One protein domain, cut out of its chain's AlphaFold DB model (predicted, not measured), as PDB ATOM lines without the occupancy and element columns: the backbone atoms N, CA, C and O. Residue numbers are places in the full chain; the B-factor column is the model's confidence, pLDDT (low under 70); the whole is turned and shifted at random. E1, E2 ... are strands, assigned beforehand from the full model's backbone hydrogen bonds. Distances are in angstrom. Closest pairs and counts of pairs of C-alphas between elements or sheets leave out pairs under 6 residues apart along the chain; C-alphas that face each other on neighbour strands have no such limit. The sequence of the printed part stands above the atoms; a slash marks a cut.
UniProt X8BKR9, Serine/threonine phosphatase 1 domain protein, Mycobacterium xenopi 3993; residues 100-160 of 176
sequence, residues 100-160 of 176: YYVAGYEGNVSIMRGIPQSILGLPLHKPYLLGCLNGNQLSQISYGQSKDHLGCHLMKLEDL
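What this domain is: This is residues 100 to 160 of the 176 residues of the protein "Serine/threonine phosphatase 1 domain protein" of Mycobacterium xenopi 3993 (UniProt X8BKR9). A strongly twisted ribbon of four antiparallel strands forms a long, narrow body, with the E1 and E2 hairpin and the E3 and E4 hairpin joined through the pairing of E2 with the long strand E3. The loop of residues 114 to 125 reaches one end of the long axis and the tight turn between E3 and E4 the other, while the last stretch, residues 143 to 160, loops away after E4 and comes back to pair briefly with E3. The printed part has 61 residues with no named helix and four named strands, E1, E2, E3 and E4 along the chain, in the sheet order E1 - E2 - E3 - E4, all antiparallel. The class is all strand, though under half of the residues, 27 of 61, are in named elements. The whole is only just loose, close to compact, with a radius of gyration of the C-alphas of 12.7 A, and elongated, spanning 41 by 24 by 17 A.

Where its parts are: E1 is residues 100 to 105, 14.2 A from first to last C-alpha, and begins at C-alpha 100 at (-37.360, 19.298, -26.720). E2 is residues 108 to 113, 15.4 A long. E3, the longest strand, is residues 126 to 134, 24.6 A from C-alpha 126 at (-34.875, 19.556, -36.697) to C-alpha 134. E4 is residues 137 to 142, 16.3 A long, and ends at C-alpha 142 at (-39.161, 29.922, -35.698).

How they stand to each other: The four strands form a meander, each the antiparallel neighbour of the one before. E1 and E2 are a hairpin at 146 degrees between directions; N 103 and O 110 are within hydrogen-bond range at 3.0 A. E2 and E3 are a hairpin at 138 degrees; N 111 and O 129 are within range at 2.8 A, and C-alphas 110 and 130, which face each other, are 4.7 A apart. E3 and E4 are a hairpin at 150 degrees, with N 132 and O 139 within range at 2.8 A. E1 and E4 are the edge strands and are apart. From edge to edge the strands' lines turn by 88 degrees. Residues 132 to 133 of E3 also pair, antiparallel, with residues 153 to 154.

The domain as a whole: The two C-alphas farthest apart, those of Leu 120 and Gly 135, are 42.3 A apart. The printed part has no cut. The link from E2 to E3, 12 residues, is long; those from E1 to E2 and from E3 to E4 are tight. The mean pLDDT of the printed part is 71.6, and 22 residues are under 70, among them residues 121 to 128 and 143 to 151.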
ATOM      1  N   TYR A 100     -38.036  18.047 -26.406       77.00
ATOM      2  CA  TYR A 100     -37.360  19.298 -26.720       77.00
ATOM      3  C   TYR A 100     -36.060  19.354 -25.930       77.00
ATOM      4  O   TYR A 100     -36.055  19.100 -24.727       77.00
ATOM      5  N   TYR A 101     -34.965  19.693 -26.598       74.19
ATOM      6  CA  TYR A 101     -33.674  19.896 -25.952       74.19
ATOM      7  C   TYR A 101     -32.983  21.121 -26.542       74.19
ATOM      8  O   TYR A 101     -33.271  21.538 -27.663       74.19
ATOM      9  N   VAL A 102     -32.083  21.723 -25.771       75.81
ATOM     10  CA  VAL A 102     -31.321  22.896 -26.200       75.81
ATOM     11  C   VAL A 102     -29.953  22.429 -26.669       75.81
ATOM     12  O   VAL A 102     -29.261  21.721 -25.938       75.81
ATOM     13  N   ALA A 103     -29.564  22.813 -27.880       76.94
ATOM     14  CA  ALA A 103     -28.247  22.517 -28.422       76.94
ATOM     15  C   ALA A 103     -27.674  23.735 -29.152       76.94
ATOM     16  O   ALA A 103     -28.401  24.556 -29.723       76.94
ATOM     17  N   GLY A 104     -26.346  23.839 -29.129       76.38
ATOM     18  CA  GLY A 104     -25.626  24.761 -29.996       76.38
ATOM     19  C   GLY A 104     -25.659  24.234 -31.428       76.38
ATOM     20  O   GLY A 104     -25.178  23.131 -31.678       76.38
ATOM     21  N   TYR A 105     -26.219  25.005 -32.355       70.31
ATOM     22  CA  TYR A 105     -26.231  24.684 -33.780       70.31
ATOM     23  C   TYR A 105     -25.739  25.904 -34.558       70.31
ATOM     24  O   TYR A 105     -26.264  27.003 -34.384       70.31
ATOM     25  N   GLU A 106     -24.685  25.728 -35.362       70.12
ATOM     26  CA  GLU A 106     -24.028  26.817 -36.111       70.12
ATOM     27  C   GLU A 106     -23.648  28.033 -35.235       70.12
ATOM     28  O   GLU A 106     -23.821  29.185 -35.623       70.12
ATOM     29  N   GLY A 107     -23.163  27.783 -34.011       71.44
ATOM     30  CA  GLY A 107     -22.736  28.829 -33.067       71.44
ATOM     31  C   GLY A 107     -23.868  29.529 -32.300       71.44
ATOM     32  O   GLY A 107     -23.592  30.332 -31.407       71.44
ATOM     33  N   ASN A 108     -25.131  29.190 -32.585       72.69
ATOM     34  CA  ASN A 108     -26.308  29.779 -31.950       72.69
ATOM     35  C   ASN A 108     -27.009  28.795 -31.011       72.69
ATOM     36  O   ASN A 108     -26.998  27.580 -31.230       72.69
ATOM     37  N   VAL A 109     -27.655  29.323 -29.973       76.69
ATOM     38  CA  VAL A 109     -28.486  28.526 -29.066       76.69
ATOM     39  C   VAL A 109     -29.825  28.279 -29.740       76.69
ATOM     40  O   VAL A 109     -30.588  29.204 -30.023       76.69
ATOM     41  N   SER A 110     -30.120  27.011 -29.995       77.88
ATOM     42  CA  SER A 110     -31.329  26.605 -30.698       77.88
ATOM     43  C   SER A 110     -32.050  25.503 -29.933       77.88
ATOM     44  O   SER A 110     -31.434  24.605 -29.351       77.88
ATOM     45  N   ILE A 111     -33.377  25.594 -29.903       78.19
ATOM     46  CA  ILE A 111     -34.235  24.565 -29.327       78.19
ATOM     47  C   ILE A 111     -34.523  23.563 -30.436       78.19
ATOM     48  O   ILE A 111     -35.191  23.857 -31.436       78.19
ATOM     49  N   MET A 112     -33.987  22.369 -30.245       73.50
ATOM     50  CA  MET A 112     -34.171  21.228 -31.117       73.50
ATOM     51  C   MET A 112     -35.424  20.473 -30.694       73.50
ATOM     52  O   MET A 112     -35.678  20.272 -29.504       73.50
ATOM     53  N   ARG A 113     -36.200  20.021 -31.680       74.25
ATOM     54  CA  ARG A 113     -37.304  19.079 -31.470       74.25
ATOM     55  C   ARG A 113     -36.869  17.707 -31.982       74.25
ATOM     56  O   ARG A 113     -36.483  17.594 -33.148       74.25
ATOM     57  N   GLY A 114     -36.939  16.682 -31.135       73.25
ATOM     58  CA  GLY A 114     -36.560  15.312 -31.490       73.25
ATOM     59  C   GLY A 114     -35.702  14.609 -30.441       73.25
ATOM     60  O   GLY A 114     -35.611  15.027 -29.290       73.25
ATOM     61  N   ILE A 115     -35.044  13.533 -30.872       66.88
ATOM     62  CA  ILE A 115     -34.059  12.782 -30.083       66.88
ATOM     63  C   ILE A 115     -32.663  13.159 -30.612       66.88
ATOM     64  O   ILE A 115     -32.498  13.252 -31.831       66.88
ATOM     65  N   PRO A 116     -31.652  13.382 -29.751       60.53
ATOM     66  CA  PRO A 116     -30.295  13.736 -30.183       60.53
ATOM     67  C   PRO A 116     -29.572  12.616 -30.953       60.53
ATOM     68  O   PRO A 116     -28.515  12.851 -31.527       60.53
ATOM     69  N   GLN A 117     -30.125  11.401 -30.986       60.06
ATOM     70  CA  GLN A 117     -29.523  10.263 -31.671       60.06
ATOM     71  C   GLN A 117     -29.964  10.184 -33.136       60.06
ATOM     72  O   GLN A 117     -31.149  10.281 -33.460       60.06
ATOM     73  N   SER A 118     -28.998   9.975 -34.024       70.00
ATOM     74  CA  SER A 118     -29.235   9.581 -35.407       70.00
ATOM     75  C   SER A 118     -29.478   8.072 -35.463       70.00
ATOM     76  O   SER A 118     -28.686   7.276 -34.966       70.00
ATOM     77  N   ILE A 119     -30.590   7.664 -36.071       63.56
ATOM     78  CA  ILE A 119     -30.872   6.254 -36.361       63.56
ATOM     79  C   ILE A 119     -30.657   6.090 -37.863       63.56
ATOM     80  O   ILE A 119     -31.233   6.842 -38.649       63.56
ATOM     81  N   LEU A 120     -29.813   5.139 -38.277       72.69
ATOM     82  CA  LEU A 120     -29.540   4.860 -39.697       72.69
ATOM     83  C   LEU A 120     -28.923   6.040 -40.491       72.69
ATOM     84  O   LEU A 120     -29.086   6.130 -41.703       72.69
ATOM     85  N   GLY A 121     -28.225   6.966 -39.823       64.25
ATOM     86  CA  GLY A 121     -27.581   8.117 -40.478       64.25
ATOM     87  C   GLY A 121     -28.534   9.249 -40.884       64.25
ATOM     88  O   GLY A 121     -28.082  10.277 -41.382       64.25
ATOM     89  N   LEU A 122     -29.836   9.110 -40.624       68.75
ATOM     90  CA  LEU A 122     -30.810  10.180 -40.814       68.75
ATOM     91  C   LEU A 122     -30.947  10.980 -39.508       68.75
ATOM     92  O   LEU A 122     -31.260  10.396 -38.464       68.75
ATOM     93  N   PRO A 123     -30.725  12.307 -39.522       64.19
ATOM     94  CA  PRO A 123     -31.000  13.134 -38.359       64.19
ATOM     95  C   PRO A 123     -32.518  13.218 -38.164       64.19
ATOM     96  O   PRO A 123     -33.245  13.796 -38.971       64.19
ATOM     97  N   LEU A 124     -33.014  12.628 -37.074       64.62
ATOM     98  CA  LEU A 124     -34.422  12.727 -36.670       64.62
ATOM     99  C   LEU A 124     -34.717  14.010 -35.870       64.62
ATOM    100  O   LEU A 124     -35.826  14.177 -35.361       64.62
ATOM    101  N   HIS A 125     -33.747  14.918 -35.760       63.31
ATOM    102  CA  HIS A 125     -33.896  16.216 -35.114       63.31
ATOM    103  C   HIS A 125     -33.978  17.324 -36.164       63.31
ATOM    104  O   HIS A 125     -33.298  17.285 -37.190       63.31
ATOM    105  N   LYS A 126     -34.828  18.322 -35.909       64.44
ATOM    106  CA  LYS A 126     -34.875  19.556 -36.697       64.44
ATOM    107  C   LYS A 126     -34.778  20.758 -35.757       64.44
ATOM    108  O   LYS A 126     -35.432  20.738 -34.707       64.44
ATOM    109  N   PRO A 127     -34.005  21.795 -36.121       65.19
ATOM    110  CA  PRO A 127     -34.022  23.053 -35.393       65.19
ATOM    111  C   PRO A 127     -35.430  23.643 -35.477       65.19
ATOM    112  O   PRO A 127     -35.978  23.804 -36.567       65.19
ATOM    113  N   TYR A 128     -36.048  23.889 -34.323       69.56
ATOM    114  CA  TYR A 128     -37.436  24.342 -34.261       69.56
ATOM    115  C   TYR A 128     -37.523  25.824 -33.899       69.56
ATOM    116  O   TYR A 128     -38.201  26.582 -34.593       69.56
ATOM    117  N   LEU A 129     -36.799  26.252 -32.862       74.38
ATOM    118  CA  LEU A 129     -36.811  27.637 -32.386       74.38
ATOM    119  C   LEU A 129     -35.389  28.158 -32.177       74.38
ATOM    120  O   LEU A 129     -34.494  27.422 -31.757       74.38
ATOM    121  N   LEU A 130     -35.209  29.447 -32.434       80.31
ATOM    122  CA  LEU A 130     -34.004  30.216 -32.144       80.31
ATOM    123  C   LEU A 130     -34.352  31.289 -31.108       80.31
ATOM    124  O   LEU A 130     -35.433  31.881 -31.162       80.31
ATOM    125  N   GLY A 131     -33.442  31.547 -30.169       79.56
ATOM    126  CA  GLY A 131     -33.570  32.679 -29.254       79.56
ATOM    127  C   GLY A 131     -33.138  33.972 -29.942       79.56
ATOM    128  O   GLY A 131     -32.031  34.035 -30.475       79.56
ATOM    129  N   CYS A 132     -33.989  34.995 -29.925       81.50
ATOM    130  CA  CYS A 132     -33.640  36.355 -30.311       81.50
ATOM    131  C   CYS A 132     -33.660  37.280 -29.093       81.50
ATOM    132  O   CYS A 132     -34.575  37.238 -28.270       81.50
ATOM    133  N   LEU A 133     -32.635  38.113 -28.977       80.56
ATOM    134  CA  LEU A 133     -32.443  39.072 -27.901       80.56
ATOM    135  C   LEU A 133     -32.827  40.465 -28.401       80.56
ATOM    136  O   LEU A 133     -32.263  40.959 -29.379       80.56
ATOM    137  N   ASN A 134     -33.772  41.103 -27.716       78.81
ATOM    138  CA  ASN A 134     -34.102  42.514 -27.906       78.81
ATOM    139  C   ASN A 134     -33.960  43.232 -26.557       78.81
ATOM    140  O   ASN A 134     -34.835  43.152 -25.691       78.81
ATOM    141  N   GLY A 135     -32.801  43.859 -26.342       76.75
ATOM    142  CA  GLY A 135     -32.435  44.465 -25.062       76.75
ATOM    143  C   GLY A 135     -32.382  43.432 -23.931       76.75
ATOM    144  O   GLY A 135     -31.456  42.632 -23.865       76.75
ATOM    145  N   ASN A 136     -33.390  43.451 -23.053       71.50
ATOM    146  CA  ASN A 136     -33.508  42.568 -21.884       71.50
ATOM    147  C   ASN A 136     -34.580  41.469 -22.036       71.50
ATOM    148  O   ASN A 136     -34.873  40.766 -21.069       71.50
ATOM    149  N   GLN A 137     -35.204  41.340 -23.211       70.69
ATOM    150  CA  GLN A 137     -36.255  40.354 -23.467       70.69
ATOM    151  C   GLN A 137     -35.782  39.290 -24.465       70.69
ATOM    152  O   GLN A 137     -35.140  39.596 -25.470       70.69
ATOM    153  N   LEU A 138     -36.125  38.033 -24.167       72.00
ATOM    154  CA  LEU A 138     -35.901  36.865 -25.017       72.00
ATOM    155  C   LEU A 138     -37.179  36.557 -25.798       72.00
ATOM    156  O   LEU A 138     -38.171  36.115 -25.217       72.00
ATOM    157  N   SER A 139     -37.154  36.769 -27.112       72.81
ATOM    158  CA  SER A 139     -38.217  36.359 -28.028       72.81
ATOM    159  C   SER A 139     -37.805  35.083 -28.765       72.81
ATOM    160  O   SER A 139     -36.676  34.941 -29.224       72.81
ATOM    161  N   GLN A 140     -38.707  34.106 -28.849       77.44
ATOM    162  CA  GLN A 140     -38.445  32.844 -29.545       77.44
ATOM    163  C   GLN A 140     -38.972  32.953 -30.974       77.44
ATOM    164  O   GLN A 140     -40.169  33.158 -31.175       77.44
ATOM    165  N   ILE A 141     -38.088  32.820 -31.961       78.00
ATOM    166  CA  ILE A 141     -38.446  32.879 -33.381       78.00
ATOM    167  C   ILE A 141     -38.323  31.495 -34.016       78.00
ATOM    168  O   ILE A 141     -37.452  30.702 -33.657       78.00
ATOM    169  N   SER A 142     -39.203  31.193 -34.968       76.81
ATOM    170  CA  SER A 142     -39.161  29.922 -35.698       76.81
ATOM    171  C   SER A 142     -37.929  29.859 -36.603       76.81
ATOM    172  O   SER A 142     -37.560  30.857 -37.233       76.81
ATOM    173  N   TYR A 143     -37.310  28.684 -36.703       68.75
ATOM    174  CA  TYR A 143     -36.169  28.470 -37.593       68.75
ATOM    175  C   TYR A 143     -36.578  28.727 -39.060       68.75
ATOM    176  O   TYR A 143     -37.419  28.013 -39.603       68.75
ATOM    177  N   GLY A 144     -36.015  29.770 -39.687       68.75
ATOM    178  CA  GLY A 144     -36.275  30.148 -41.088       68.75
ATOM    179  C   GLY A 144     -37.169  31.379 -41.319       68.75
ATOM    180  O   GLY A 144     -37.396  31.739 -42.470       68.75
ATOM    181  N   GLN A 145     -37.665  32.046 -40.272       69.25
ATOM    182  CA  GLN A 145     -38.342  33.345 -40.425       69.25
ATOM    183  C   GLN A 145     -37.357  34.450 -40.850       69.25
ATOM    184  O   GLN A 145     -36.187  34.434 -40.451       69.25
ATOM    185  N   SER A 146     -37.822  35.397 -41.675       61.19
ATOM    186  CA  SER A 146     -37.012  36.498 -42.208       61.19
ATOM    187  C   SER A 146     -36.541  37.423 -41.085       61.19
ATOM    188  O   SER A 146     -37.333  38.048 -40.387       61.19
ATOM    189  N   LYS A 147     -35.218  37.489 -40.917       63.94
ATOM    190  CA  LYS A 147     -34.521  38.169 -39.811       63.94
ATOM    191  C   LYS A 147     -34.494  39.694 -39.965       63.94
ATOM    192  O   LYS A 147     -34.343  40.404 -38.976       63.94
ATOM    193  N   ASP A 148     -34.681  40.180 -41.190       60.19
ATOM    194  CA  ASP A 148     -34.399  41.565 -41.585       60.19
ATOM    195  C   ASP A 148     -35.322  42.611 -40.942       60.19
ATOM    196  O   ASP A 148     -34.972  43.785 -40.887       60.19
ATOM    197  N   HIS A 149     -36.477  42.206 -40.403       60.06
ATOM    198  CA  HIS A 149     -37.444  43.122 -39.781       60.06
ATOM    199  C   HIS A 149     -37.521  43.049 -38.250       60.06
ATOM    200  O   HIS A 149     -38.227  43.855 -37.649       60.06
ATOM    201  N   LEU A 150     -36.823  42.114 -37.592       65.06
ATOM    202  CA  LEU A 150     -37.010  41.896 -36.150       65.06
ATOM    203  C   LEU A 150     -36.080  42.721 -35.250       65.06
ATOM    204  O   LEU A 150     -36.301  42.740 -34.042       65.06
ATOM    205  N   GLY A 151     -35.067  43.406 -35.803       68.88
ATOM    206  CA  GLY A 151     -34.173  44.284 -35.033       68.88
ATOM    207  C   GLY A 151     -33.544  43.612 -33.803       68.88
ATOM    208  O   GLY A 151     -33.285  44.278 -32.806       68.88
ATOM    209  N   CYS A 152     -33.363  42.289 -33.841       74.94
ATOM    210  CA  CYS A 152     -32.995  41.475 -32.689       74.94
ATOM    211  C   CYS A 152     -31.702  40.693 -32.957       74.94
ATOM    212  O   CYS A 152     -31.421  40.292 -34.089       74.94
ATOM    213  N   HIS A 153     -30.893  40.496 -31.914       79.69
ATOM    214  CA  HIS A 153     -29.632  39.759 -32.001       79.69
ATOM    215  C   HIS A 153     -29.876  38.268 -31.756       79.69
ATOM    216  O   HIS A 153     -30.551  37.907 -30.794       79.69
ATOM    217  N   LEU A 154     -29.341  37.388 -32.607       78.25
ATOM    218  CA  LEU A 154     -29.475  35.948 -32.388       78.25
ATOM    219  C   LEU A 154     -28.650  35.538 -31.169       78.25
ATOM    220  O   LEU A 154     -27.479  35.889 -31.075       78.25
ATOM    221  N   MET A 155     -29.257  34.784 -30.258       75.44
ATOM    222  CA  MET A 155     -28.581  34.351 -29.045       75.44
ATOM    223  C   MET A 155     -27.492  33.333 -29.378       75.44
ATOM    224  O   MET A 155     -27.774  32.226 -29.856       75.44
ATOM    225  N   LYS A 156     -26.245  33.692 -29.084       79.25
ATOM    226  CA  LYS A 156     -25.096  32.815 -29.294       79.25
ATOM    227  C   LYS A 156     -24.697  32.078 -28.028       79.25
ATOM    228  O   LYS A 156     -25.070  32.446 -26.917       79.25
ATOM    229  N   LEU A 157     -23.894  31.032 -28.201       75.25
ATOM    230  CA  LEU A 157     -23.343  30.272 -27.075       75.25
ATOM    231  C   LEU A 157     -22.438  31.143 -26.180       75.25
ATOM    232  O   LEU A 157     -22.378  30.930 -24.977       75.25
ATOM    233  N   GLU A 158     -21.783  32.143 -26.774       72.00
ATOM    234  CA  GLU A 158     -20.925  33.126 -26.100       72.00
ATOM    235  C   GLU A 158     -21.699  34.144 -25.238       72.00
ATOM    236  O   GLU A 158     -21.144  34.656 -24.268       72.00
ATOM    237  N   ASP A 159     -22.989  34.378 -25.516       69.25
ATOM    238  CA  ASP A 159     -23.847  35.271 -24.716       69.25
ATOM    239  C   ASP A 159     -24.368  34.608 -23.433       69.25
ATOM    240  O   ASP A 159     -24.861  35.280 -22.518       69.25
ATOM    241  N   LEU A 160     -24.278  33.278 -23.337       70.31
ATOM    242  CA  LEU A 160     -24.629  32.556 -22.122       70.31
ATOM    243  C   LEU A 160     -23.572  32.845 -21.057       70.31
ATOM    244  O   LEU A 160     -22.508  32.228 -21.015       70.31
TER     245      LEU A 160